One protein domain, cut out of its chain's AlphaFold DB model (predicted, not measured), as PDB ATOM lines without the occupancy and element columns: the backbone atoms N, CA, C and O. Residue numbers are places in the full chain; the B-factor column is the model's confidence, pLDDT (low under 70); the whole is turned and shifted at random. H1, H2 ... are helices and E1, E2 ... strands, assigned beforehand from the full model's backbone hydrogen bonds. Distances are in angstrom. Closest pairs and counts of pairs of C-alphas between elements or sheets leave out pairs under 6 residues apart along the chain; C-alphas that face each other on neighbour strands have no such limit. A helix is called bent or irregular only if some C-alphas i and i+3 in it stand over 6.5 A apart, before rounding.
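Overview. This is residues 32 to 91 and 123 to 133 of the 145 residues of the protein "PlsC domain-containing protein" of Enterospora canceri (UniProt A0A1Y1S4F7). A small sheet of three short parallel strands, E1 between E2 and E3, stands in the middle, with H1 and H2 making a corner at one end of the longest axis, H3 packing on the sheet mainly at its edge strand E2, and H4 side by side with H3 at the other end of that axis. The 71 printed residues have four named helices and three named strands, in the order E1 H1 H2 E2 H3 E3 H4, and the class is mixed. The whole is compact, with a radius of gyration of the C-alphas of 12.0 A and spans of 33 by 29 by 20 A.

Along the chain. E1, residues 36 to 41, begins at C-alpha 36 (37.871, 17.778, 26.624) and is 16.9 A long. E2 is residues 60 to 62, 6.5 A, and E3 residues 85 to 87, 6.4 A. H3, residues 66 to 79, is 19.8 A long. H1 is residues 42 to 46, 8.9 A, and H2 residues 48 to 56, 12.5 A. H4, residues 123 to 132, 14.2 A, ends at C-alpha 132 (30.712, 14.167, 42.191).

Arrangement. Pairing is staggered: E1 pairs with E3 over residues 36 to 38, N 37 and O 85 being 2.8 A apart, and with E2 over 39 to 41, N 62 and O 40 being 3.0 A apart, both within hydrogen-bond range. E1, H1 H2, E2 form a strand-helix-strand unit, two parallel neighbour strands with helices between; E2, H3, E3 form a split one, with E1 between its strands; both crossovers are right-handed. H3 only grazes the sheet, with residues 68 to 77; the closest C-alphas of E2 and H3, Val 62 and Asp 69, are 5.7 A apart. H3 and H4 touch, closest at the C-alphas of Glu 74 and Ser 132, 5.7 A, at a shallow tilt of 29 degrees, the same way. H1 and H2 only just touch, only at the corner, with 3 pairs of C-alphas within 8 A, the closest those of Lys 45 and Tyr 51, 5.4 A. H1 is irregular, but only just: C-alphas 43 and 46 are 6.51 A apart. Every O i to N i+4 pair is within hydrogen-bond range in H2 and H4, 8 of 10 in H3 and 0 of 1 in H1, where 1 of 2 O i to N i+3 pairs is.

Size, cuts and confidence. The C-alphas farthest apart, those of Ile 49 and Gly 131, are 33.2 A apart. Residues 92 to 122 are not printed, and C-alphas 91 and 123 are 9.1 A apart across the cut; the links printed whole are tight. The model's pLDDT is under 70 at residues 32 to 34, 57, 81 to 83 and 133.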
ATOM      1  N   TYR A  32      47.480  14.223  27.436       54.94
ATOM      2  CA  TYR A  32      47.776  15.584  27.884       54.94
ATOM      3  C   TYR A  32      47.149  16.689  27.023       54.94
ATOM      4  O   TYR A  32      46.781  17.741  27.541       54.94
ATOM      5  N   HIS A  33      46.980  16.478  25.714       56.03
ATOM      6  CA  HIS A  33      46.571  17.583  24.838       56.03
ATOM      7  C   HIS A  33      45.057  17.875  24.852       56.03
ATOM      8  O   HIS A  33      44.623  18.959  24.468       56.03
ATOM      9  N   THR A  34      44.225  16.946  25.338       58.78
ATOM     10  CA  THR A  34      42.761  17.101  25.319       58.78
ATOM     11  C   THR A  34      42.181  17.238  26.726       58.78
ATOM     12  O   THR A  34      41.861  16.254  27.399       58.78
ATOM     13  N   ARG A  35      41.967  18.486  27.163       73.56
ATOM     14  CA  ARG A  35      41.158  18.789  28.363       73.56
ATOM     15  C   ARG A  35      39.691  18.383  28.193       73.56
ATOM     16  O   ARG A  35      38.984  18.208  29.181       73.56
ATOM     17  N   THR A  36      39.233  18.206  26.954       79.50
ATOM     18  CA  THR A  36      37.871  17.778  26.624       79.50
ATOM     19  C   THR A  36      37.751  16.261  26.627       79.50
ATOM     20  O   THR A  36      38.431  15.572  25.868       79.50
ATOM     21  N   LYS A  37      36.850  15.734  27.454       83.88
ATOM     22  CA  LYS A  37      36.554  14.308  27.578       83.88
ATOM     23  C   LYS A  37      35.105  14.039  27.180       83.88
ATOM     24  O   LYS A  37      34.201  14.816  27.481       83.88
ATOM     25  N   TYR A  38      34.887  12.912  26.511       84.56
ATOM     26  CA  TYR A  38      33.572  12.475  26.050       84.56
ATOM     27  C   TYR A  38      33.103  11.231  26.800       84.56
ATOM     28  O   TYR A  38      33.908  10.407  27.244       84.56
ATOM     29  N   ILE A  39      31.781  11.085  26.892       85.25
ATOM     30  CA  ILE A  39      31.128   9.865  27.367       85.25
ATOM     31  C   ILE A  39      30.855   8.950  26.178       85.25
ATOM     32  O   ILE A  39      30.205   9.357  25.214       85.25
ATOM     33  N   TYR A  40      31.288   7.695  26.266       85.25
ATOM     34  CA  TYR A  40      31.034   6.699  25.228       85.25
ATOM     35  C   TYR A  40      30.339   5.453  25.781       85.25
ATOM     36  O   TYR A  40      30.409   5.128  26.970       85.25
ATOM     37  N   LYS A  41      29.623   4.760  24.888       84.25
ATOM     38  CA  LYS A  41      28.863   3.550  25.217       84.25
ATOM     39  C   LYS A  41      29.788   2.344  25.286       84.25
ATOM     40  O   LYS A  41      30.592   2.127  24.385       84.25
ATOM     41  N   ASP A  42      29.570   1.494  26.285       83.12
ATOM     42  CA  ASP A  42      30.304   0.232  26.437       83.12
ATOM     43  C   ASP A  42      30.151  -0.714  25.227       83.12
ATOM     44  O   ASP A  42      31.046  -1.494  24.926       83.12
ATOM     45  N   SER A  43      29.055  -0.593  24.467       81.12
ATOM     46  CA  SER A  43      28.825  -1.362  23.234       81.12
ATOM     47  C   SER A  43      29.873  -1.117  22.140       81.12
ATOM     48  O   SER A  43      29.978  -1.912  21.214       81.12
ATOM     49  N   LEU A  44      30.652  -0.033  22.228       80.31
ATOM     50  CA  LEU A  44      31.730   0.274  21.280       80.31
ATOM     51  C   LEU A  44      32.961  -0.632  21.448       80.31
ATOM     52  O   LEU A  44      33.862  -0.577  20.618       80.31
ATOM     53  N   LYS A  45      32.976  -1.507  22.464       81.81
ATOM     54  CA  LYS A  45      33.973  -2.578  22.635       81.81
ATOM     55  C   LYS A  45      34.109  -3.502  21.425       81.81
ATOM     56  O   LYS A  45      35.164  -4.090  21.243       81.81
ATOM     57  N   PHE A  46      33.060  -3.626  20.610       85.06
ATOM     58  CA  PHE A  46      33.088  -4.458  19.406       85.06
ATOM     59  C   PHE A  46      34.117  -3.980  18.367       85.06
ATOM     60  O   PHE A  46      34.558  -4.771  17.544       85.06
ATOM     61  N   ILE A  47      34.517  -2.702  18.399       88.44
ATOM     62  CA  ILE A  47      35.475  -2.136  17.446       88.44
ATOM     63  C   ILE A  47      36.869  -2.136  18.103       88.44
ATOM     64  O   ILE A  47      37.147  -1.244  18.907       88.44
ATOM     65  N   PRO A  48      37.759  -3.097  17.781       81.19
ATOM     66  CA  PRO A  48      38.976  -3.352  18.560       81.19
ATOM     67  C   PRO A  48      39.954  -2.169  18.567       81.19
ATOM     68  O   PRO A  48      40.463  -1.788  19.619       81.19
ATOM     69  N   ILE A  49      40.163  -1.522  17.418       85.69
ATOM     70  CA  ILE A  49      41.098  -0.391  17.284       85.69
ATOM     71  C   ILE A  49      40.554   0.856  17.996       85.69
ATOM     72  O   ILE A  49      41.262   1.508  18.762       85.69
ATOM     73  N   PHE A  50      39.273   1.168  17.791       83.50
ATOM     74  CA  PHE A  50      38.636   2.332  18.409       83.50
ATOM     75  C   PHE A  50      38.567   2.194  19.932       83.50
ATOM     76  O   PHE A  50      38.870   3.135  20.664       83.50
ATOM     77  N   TYR A  51      38.224   0.999  20.416       82.56
ATOM     78  CA  TYR A  51      38.184   0.712  21.841       82.56
ATOM     79  C   TYR A  51      39.551   0.902  22.502       82.56
ATOM     80  O   TYR A  51      39.624   1.534  23.557       82.56
ATOM     81  N   GLN A  52      40.627   0.426  21.867       81.12
ATOM     82  CA  GLN A  52      41.983   0.576  22.388       81.12
ATOM     83  C   GLN A  52      42.367   2.056  22.532       81.12
ATOM     84  O   GLN A  52      42.823   2.474  23.595       81.12
ATOM     85  N   ILE A  53      42.085   2.875  21.513       81.00
ATOM     86  CA  ILE A  53      42.336   4.326  21.543       81.00
ATOM     87  C   ILE A  53      41.513   5.000  22.651       81.00
ATOM     88  O   ILE A  53      42.044   5.801  23.426       81.00
ATOM     89  N   CYS A  54      40.228   4.658  22.785       80.19
ATOM     90  CA  CYS A  54      39.368   5.224  23.825       80.19
ATOM     91  C   CYS A  54      39.778   4.808  25.242       80.19
ATOM     92  O   CYS A  54      39.618   5.593  26.179       80.19
ATOM     93  N   SER A  55      40.285   3.584  25.401       76.50
ATOM     94  CA  SER A  55      40.780   3.069  26.677       76.50
ATOM     95  C   SER A  55      42.038   3.819  27.121       76.50
ATOM     96  O   SER A  55      42.125   4.228  28.276       76.50
ATOM     97  N   LEU A  56      42.958   4.090  26.190       76.88
ATOM     98  CA  LEU A  56      44.193   4.845  26.446       76.88
ATOM     99  C   LEU A  56      43.933   6.343  26.710       76.88
ATOM    100  O   LEU A  56      44.633   6.974  27.499       76.88
ATOM    101  N   SER A  57      42.886   6.910  26.102       69.62
ATOM    102  CA  SER A  57      42.556   8.346  26.183       69.62
ATOM    103  C   SER A  57      41.831   8.779  27.474       69.62
ATOM    104  O   SER A  57      41.437   9.943  27.595       69.62
ATOM    105  N   ASN A  58      41.637   7.871  28.444       74.25
ATOM    106  CA  ASN A  58      40.886   8.104  29.690       74.25
ATOM    107  C   ASN A  58      39.460   8.652  29.479       74.25
ATOM    108  O   ASN A  58      38.986   9.481  30.256       74.25
ATOM    109  N   PHE A  59      38.741   8.219  28.442       80.38
ATOM    110  CA  PHE A  59      37.341   8.623  28.283       80.38
ATOM    111  C   PHE A  59      36.416   7.928  29.293       80.38
ATOM    112  O   PHE A  59      36.662   6.794  29.719       80.38
ATOM    113  N   LEU A  60      35.303   8.585  29.637       81.94
ATOM    114  CA  LEU A  60      34.322   8.041  30.570       81.94
ATOM    115  C   LEU A  60      33.461   6.976  29.872       81.94
ATOM    116  O   LEU A  60      32.673   7.264  28.968       81.94
ATOM    117  N   ARG A  61      33.618   5.726  30.310       81.00
ATOM    118  CA  ARG A  61      32.877   4.570  29.799       81.00
ATOM    119  C   ARG A  61      31.597   4.365  30.597       81.00
ATOM    120  O   ARG A  61      31.666   4.147  31.806       81.00
ATOM    121  N   VAL A  62      30.455   4.365  29.916       82.44
ATOM    122  CA  VAL A  62      29.139   4.180  30.543       82.44
ATOM    123  C   VAL A  62      28.494   2.886  30.046       82.44
ATOM    124  O   VAL A  62      28.292   2.672  28.845       82.44
ATOM    125  N   CYS A  63      28.194   1.997  30.990       78.75
ATOM    126  CA  CYS A  63      27.317   0.850  30.810       78.75
ATOM    127  C   CYS A  63      25.847   1.319  30.891       78.75
ATOM    128  O   CYS A  63      25.547   2.485  31.081       78.75
ATOM    129  N   ARG A  64      24.865   0.440  30.675       77.19
ATOM    130  CA  ARG A  64      23.450   0.775  30.958       77.19
ATOM    131  C   ARG A  64      23.055   0.405  32.395       77.19
ATOM    132  O   ARG A  64      21.877   0.217  32.674       77.19
ATOM    133  N   CYS A  65      24.037   0.251  33.285       82.81
ATOM    134  CA  CYS A  65      23.868  -0.272  34.637       82.81
ATOM    135  C   CYS A  65      24.360   0.775  35.637       82.81
ATOM    136  O   CYS A  65      25.561   0.946  35.829       82.81
ATOM    137  N   PHE A  66      23.404   1.460  36.264       79.81
ATOM    138  CA  PHE A  66      23.653   2.665  37.054       79.81
ATOM    139  C   PHE A  66      24.660   2.471  38.195       79.81
ATOM    140  O   PHE A  66      25.477   3.356  38.421       79.81
ATOM    141  N   GLU A  67      24.637   1.326  38.879       84.62
ATOM    142  CA  GLU A  67      25.560   1.024  39.985       84.62
ATOM    143  C   GLU A  67      27.017   1.037  39.517       84.62
ATOM    144  O   GLU A  67      27.826   1.803  40.028       84.62
ATOM    145  N   LYS A  68      27.324   0.286  38.453       82.62
ATOM    146  CA  LYS A  68      28.677   0.221  37.876       82.62
ATOM    147  C   LYS A  68      29.129   1.558  37.294       82.62
ATOM    148  O   LYS A  68      30.325   1.830  37.212       82.62
ATOM    149  N   ASP A  69      28.185   2.362  36.822       84.56
ATOM    150  CA  ASP A  69      28.488   3.658  36.225       84.56
ATOM    151  C   ASP A  69      28.766   4.723  37.280       84.56
ATOM    152  O   ASP A  69      29.609   5.584  37.045       84.56
ATOM    153  N   LYS A  70      28.126   4.637  38.450       85.75
ATOM    154  CA  LYS A  70      28.352   5.559  39.566       85.75
ATOM    155  C   LYS A  70      29.816   5.550  40.004       85.75
ATOM    156  O   LYS A  70      30.440   6.608  40.025       85.75
ATOM    157  N   ASP A  71      30.377   4.369  40.250       86.12
ATOM    158  CA  ASP A  71      31.761   4.227  40.722       86.12
ATOM    159  C   ASP A  71      32.772   4.740  39.683       86.12
ATOM    160  O   ASP A  71      33.780   5.374  40.011       86.12
ATOM    161  N   ARG A  72      32.483   4.517  38.394       85.06
ATOM    162  CA  ARG A  72      33.312   5.009  37.285       85.06
ATOM    163  C   ARG A  72      33.254   6.519  37.146       85.06
ATOM    164  O   ARG A  72      34.296   7.130  36.928       85.06
ATOM    165  N   ILE A  73      32.062   7.105  37.260       85.19
ATOM    166  CA  ILE A  73      31.863   8.558  37.230       85.19
ATOM    167  C   ILE A  73      32.625   9.200  38.387       85.19
ATOM    168  O   ILE A  73      33.382  10.138  38.162       85.19
ATOM    169  N   GLU A  74      32.491   8.664  39.599       84.31
ATOM    170  CA  GLU A  74      33.160   9.210  40.779       84.31
ATOM    171  C   GLU A  74      34.687   9.138  40.650       84.31
ATOM    172  O   GLU A  74      35.384  10.131  40.860       84.31
ATOM    173  N   THR A  75      35.210   7.985  40.221       84.44
ATOM    174  CA  THR A  75      36.647   7.799  39.975       84.44
ATOM    175  C   THR A  75      37.154   8.741  38.882       84.44
ATOM    176  O   THR A  75      38.243   9.302  38.994       84.44
ATOM    177  N   PHE A  76      36.371   8.937  37.820       83.69
ATOM    178  CA  PHE A  76      36.711   9.845  36.730       83.69
ATOM    179  C   PHE A  76      36.736  11.308  37.190       83.69
ATOM    180  O   PHE A  76      37.703  12.009  36.899       83.69
ATOM    181  N   CYS A  77      35.727  11.755  37.942       79.06
ATOM    182  CA  CYS A  77      35.674  13.106  38.497       79.06
ATOM    183  C   CYS A  77      36.853  13.371  39.442       79.06
ATOM    184  O   CYS A  77      37.512  14.394  39.294       79.06
ATOM    185  N   LYS A  78      37.185  12.420  40.328       79.69
ATOM    186  CA  LYS A  78      38.353  12.506  41.225       79.69
ATOM    187  C   LYS A  78      39.684  12.606  40.474       79.69
ATOM    188  O   LYS A  78      40.577  13.313  40.910       79.69
ATOM    189  N   ARG A  79      39.831  11.914  39.340       77.06
ATOM    190  CA  ARG A  79      41.070  11.946  38.536       77.06
ATOM    191  C   ARG A  79      41.221  13.197  37.672       77.06
ATOM    192  O   ARG A  79      42.329  13.491  37.253       77.06
ATOM    193  N   ASN A  80      40.128  13.894  37.366       73.88
ATOM    194  CA  ASN A  80      40.124  15.031  36.443       73.88
ATOM    195  C   ASN A  80      39.628  16.327  37.116       73.88
ATOM    196  O   ASN A  80      38.965  17.146  36.472       73.88
ATOM    197  N   MET A  81      39.922  16.498  38.411       65.69
ATOM    198  CA  MET A  81      39.502  17.667  39.200       65.69
ATOM    199  C   MET A  81      40.107  18.983  38.681       65.69
ATOM    200  O   MET A  81      39.476  20.029  38.810       65.69
ATOM    201  N   ASP A  82      41.258  18.924  38.007       64.62
ATOM    202  CA  ASP A  82      42.054  20.092  37.595       64.62
ATOM    203  C   ASP A  82      41.593  20.755  36.277       64.62
ATOM    204  O   ASP A  82      42.393  21.288  35.509       64.62
ATOM    205  N   GLY A  83      40.284  20.750  35.993       65.44
ATOM    206  CA  GLY A  83      39.708  21.514  34.875       65.44
ATOM    207  C   GLY A  83      39.546  20.743  33.561       65.44
ATOM    208  O   GLY A  83      39.933  21.224  32.492       65.44
ATOM    209  N   CYS A  84      38.930  19.557  33.612       72.62
ATOM    210  CA  CYS A  84      38.455  18.880  32.402       72.62
ATOM    211  C   CYS A  84      37.083  19.400  31.931       72.62
ATOM    212  O   CYS A  84      36.206  19.731  32.730       72.62
ATOM    213  N   TYR A  85      36.866  19.415  30.615       79.12
ATOM    214  CA  TYR A  85      35.561  19.669  30.005       79.12
ATOM    215  C   TYR A  85      34.893  18.336  29.675       79.12
ATOM    216  O   TYR A  85      35.300  17.653  28.737       79.12
ATOM    217  N   LEU A  86      33.863  17.951  30.431       83.69
ATOM    218  CA  LEU A  86      33.090  16.742  30.150       83.69
ATOM    219  C   LEU A  86      31.901  17.063  29.239       83.69
ATOM    220  O   LEU A  86      30.974  17.768  29.635       83.69
ATOM    221  N   VAL A  87      31.896  16.495  28.034       84.69
ATOM    222  CA  VAL A  87      30.759  16.597  27.114       84.69
ATOM    223  C   VAL A  87      29.797  15.443  27.375       84.69
ATOM    224  O   VAL A  87      30.128  14.273  27.158       84.69
ATOM    225  N   LEU A  88      28.588  15.780  27.827       84.81
ATOM    226  CA  LEU A  88      27.520  14.828  28.118       84.81
ATOM    227  C   LEU A  88      26.234  15.198  27.380       84.81
ATOM    228  O   LEU A  88      25.900  16.370  27.226       84.81
ATOM    229  N   PHE A  89      25.484  14.177  26.968       84.38
ATOM    230  CA  PHE A  89      24.156  14.338  26.381       84.38
ATOM    231  C   PHE A  89      23.112  13.893  27.406       84.38
ATOM    232  O   PHE A  89      22.982  12.685  27.627       84.38
ATOM    233  N   PRO A  90      22.362  14.818  28.031       80.19
ATOM    234  CA  PRO A  90      21.437  14.474  29.112       80.19
ATOM    235  C   PRO A  90      20.295  13.557  28.639       80.19
ATOM    236  O   PRO A  90      19.774  12.772  29.427       80.19
ATOM    237  N   GLU A  91      19.971  13.567  27.344       80.62
ATOM    238  CA  GLU A  91      18.988  12.658  26.737       80.62
ATOM    239  C   GLU A  91      19.508  11.229  26.530       80.62
ATOM    240  O   GLU A  91      18.744  10.260  26.515       80.62
ATOM    241  N   TYR A 123      17.749  11.940  34.496       81.44
ATOM    242  CA  TYR A 123      18.125  12.613  35.747       81.44
ATOM    243  C   TYR A 123      19.188  11.878  36.584       81.44
ATOM    244  O   TYR A 123      20.041  12.527  37.180       81.44
ATOM    245  N   LYS A 124      19.158  10.535  36.645       84.38
ATOM    246  CA  LYS A 124      20.011   9.755  37.564       84.38
ATOM    247  C   LYS A 124      21.502   9.965  37.293       84.38
ATOM    248  O   LYS A 124      22.230  10.360  38.194       84.38
ATOM    249  N   GLY A 125      21.939   9.730  36.054       80.06
ATOM    250  CA  GLY A 125      23.350   9.865  35.677       80.06
ATOM    251  C   GLY A 125      23.832  11.312  35.740       80.06
ATOM    252  O   GLY A 125      24.917  11.575  36.247       80.06
ATOM    253  N   TYR A 126      22.991  12.254  35.303       83.44
ATOM    254  CA  TYR A 126      23.298  13.680  35.387       83.44
ATOM    255  C   TYR A 126      23.494  14.143  36.837       83.44
ATOM    256  O   TYR A 126      24.504  14.768  37.149       83.44
ATOM    257  N   LYS A 127      22.586  13.760  37.747       85.31
ATOM    258  CA  LYS A 127      22.690  14.083  39.177       85.31
ATOM    259  C   LYS A 127      23.960  13.507  39.804       85.31
ATOM    260  O   LYS A 127      24.589  14.187  40.606       85.31
ATOM    261  N   THR A 128      24.344  12.283  39.439       85.31
ATOM    262  CA  THR A 128      25.592  11.674  39.919       85.31
ATOM    263  C   THR A 128      26.810  12.484  39.490       85.31
ATOM    264  O   THR A 128      27.626  12.804  40.342       85.31
ATOM    265  N   ILE A 129      26.898  12.863  38.210       82.62
ATOM    266  CA  ILE A 129      28.017  13.659  37.674       82.62
ATOM    267  C   ILE A 129      28.097  15.027  38.362       82.62
ATOM    268  O   ILE A 129      29.184  15.460  38.736       82.62
ATOM    269  N   LEU A 130      26.956  15.702  38.544       82.06
ATOM    270  CA  LEU A 130      26.916  16.986  39.244       82.06
ATOM    271  C   LEU A 130      27.339  16.859  40.708       82.06
ATOM    272  O   LEU A 130      28.105  17.685  41.185       82.06
ATOM    273  N   GLY A 131      26.866  15.828  41.414       82.00
ATOM    274  CA  GLY A 131      27.200  15.616  42.823       82.00
ATOM    275  C   GLY A 131      28.661  15.232  43.055       82.00
ATOM    276  O   GLY A 131      29.220  15.579  44.089       82.00
ATOM    277  N   SER A 132      29.294  14.536  42.106       77.81
ATOM    278  CA  SER A 132      30.712  14.167  42.191       77.81
ATOM    279  C   SER A 132      31.664  15.264  41.713       77.81
ATOM    280  O   SER A 132      32.871  15.142  41.915       77.81
ATOM    281  N   CYS A 133      31.158  16.309  41.052       69.12
ATOM    282  CA  CYS A 133      31.971  17.410  40.555       69.12
ATOM    283  C   CYS A 133      31.935  18.583  41.553       69.12
ATOM    284  O   CYS A 133      30.917  19.274  41.634       69.12
TER     285      CYS A 133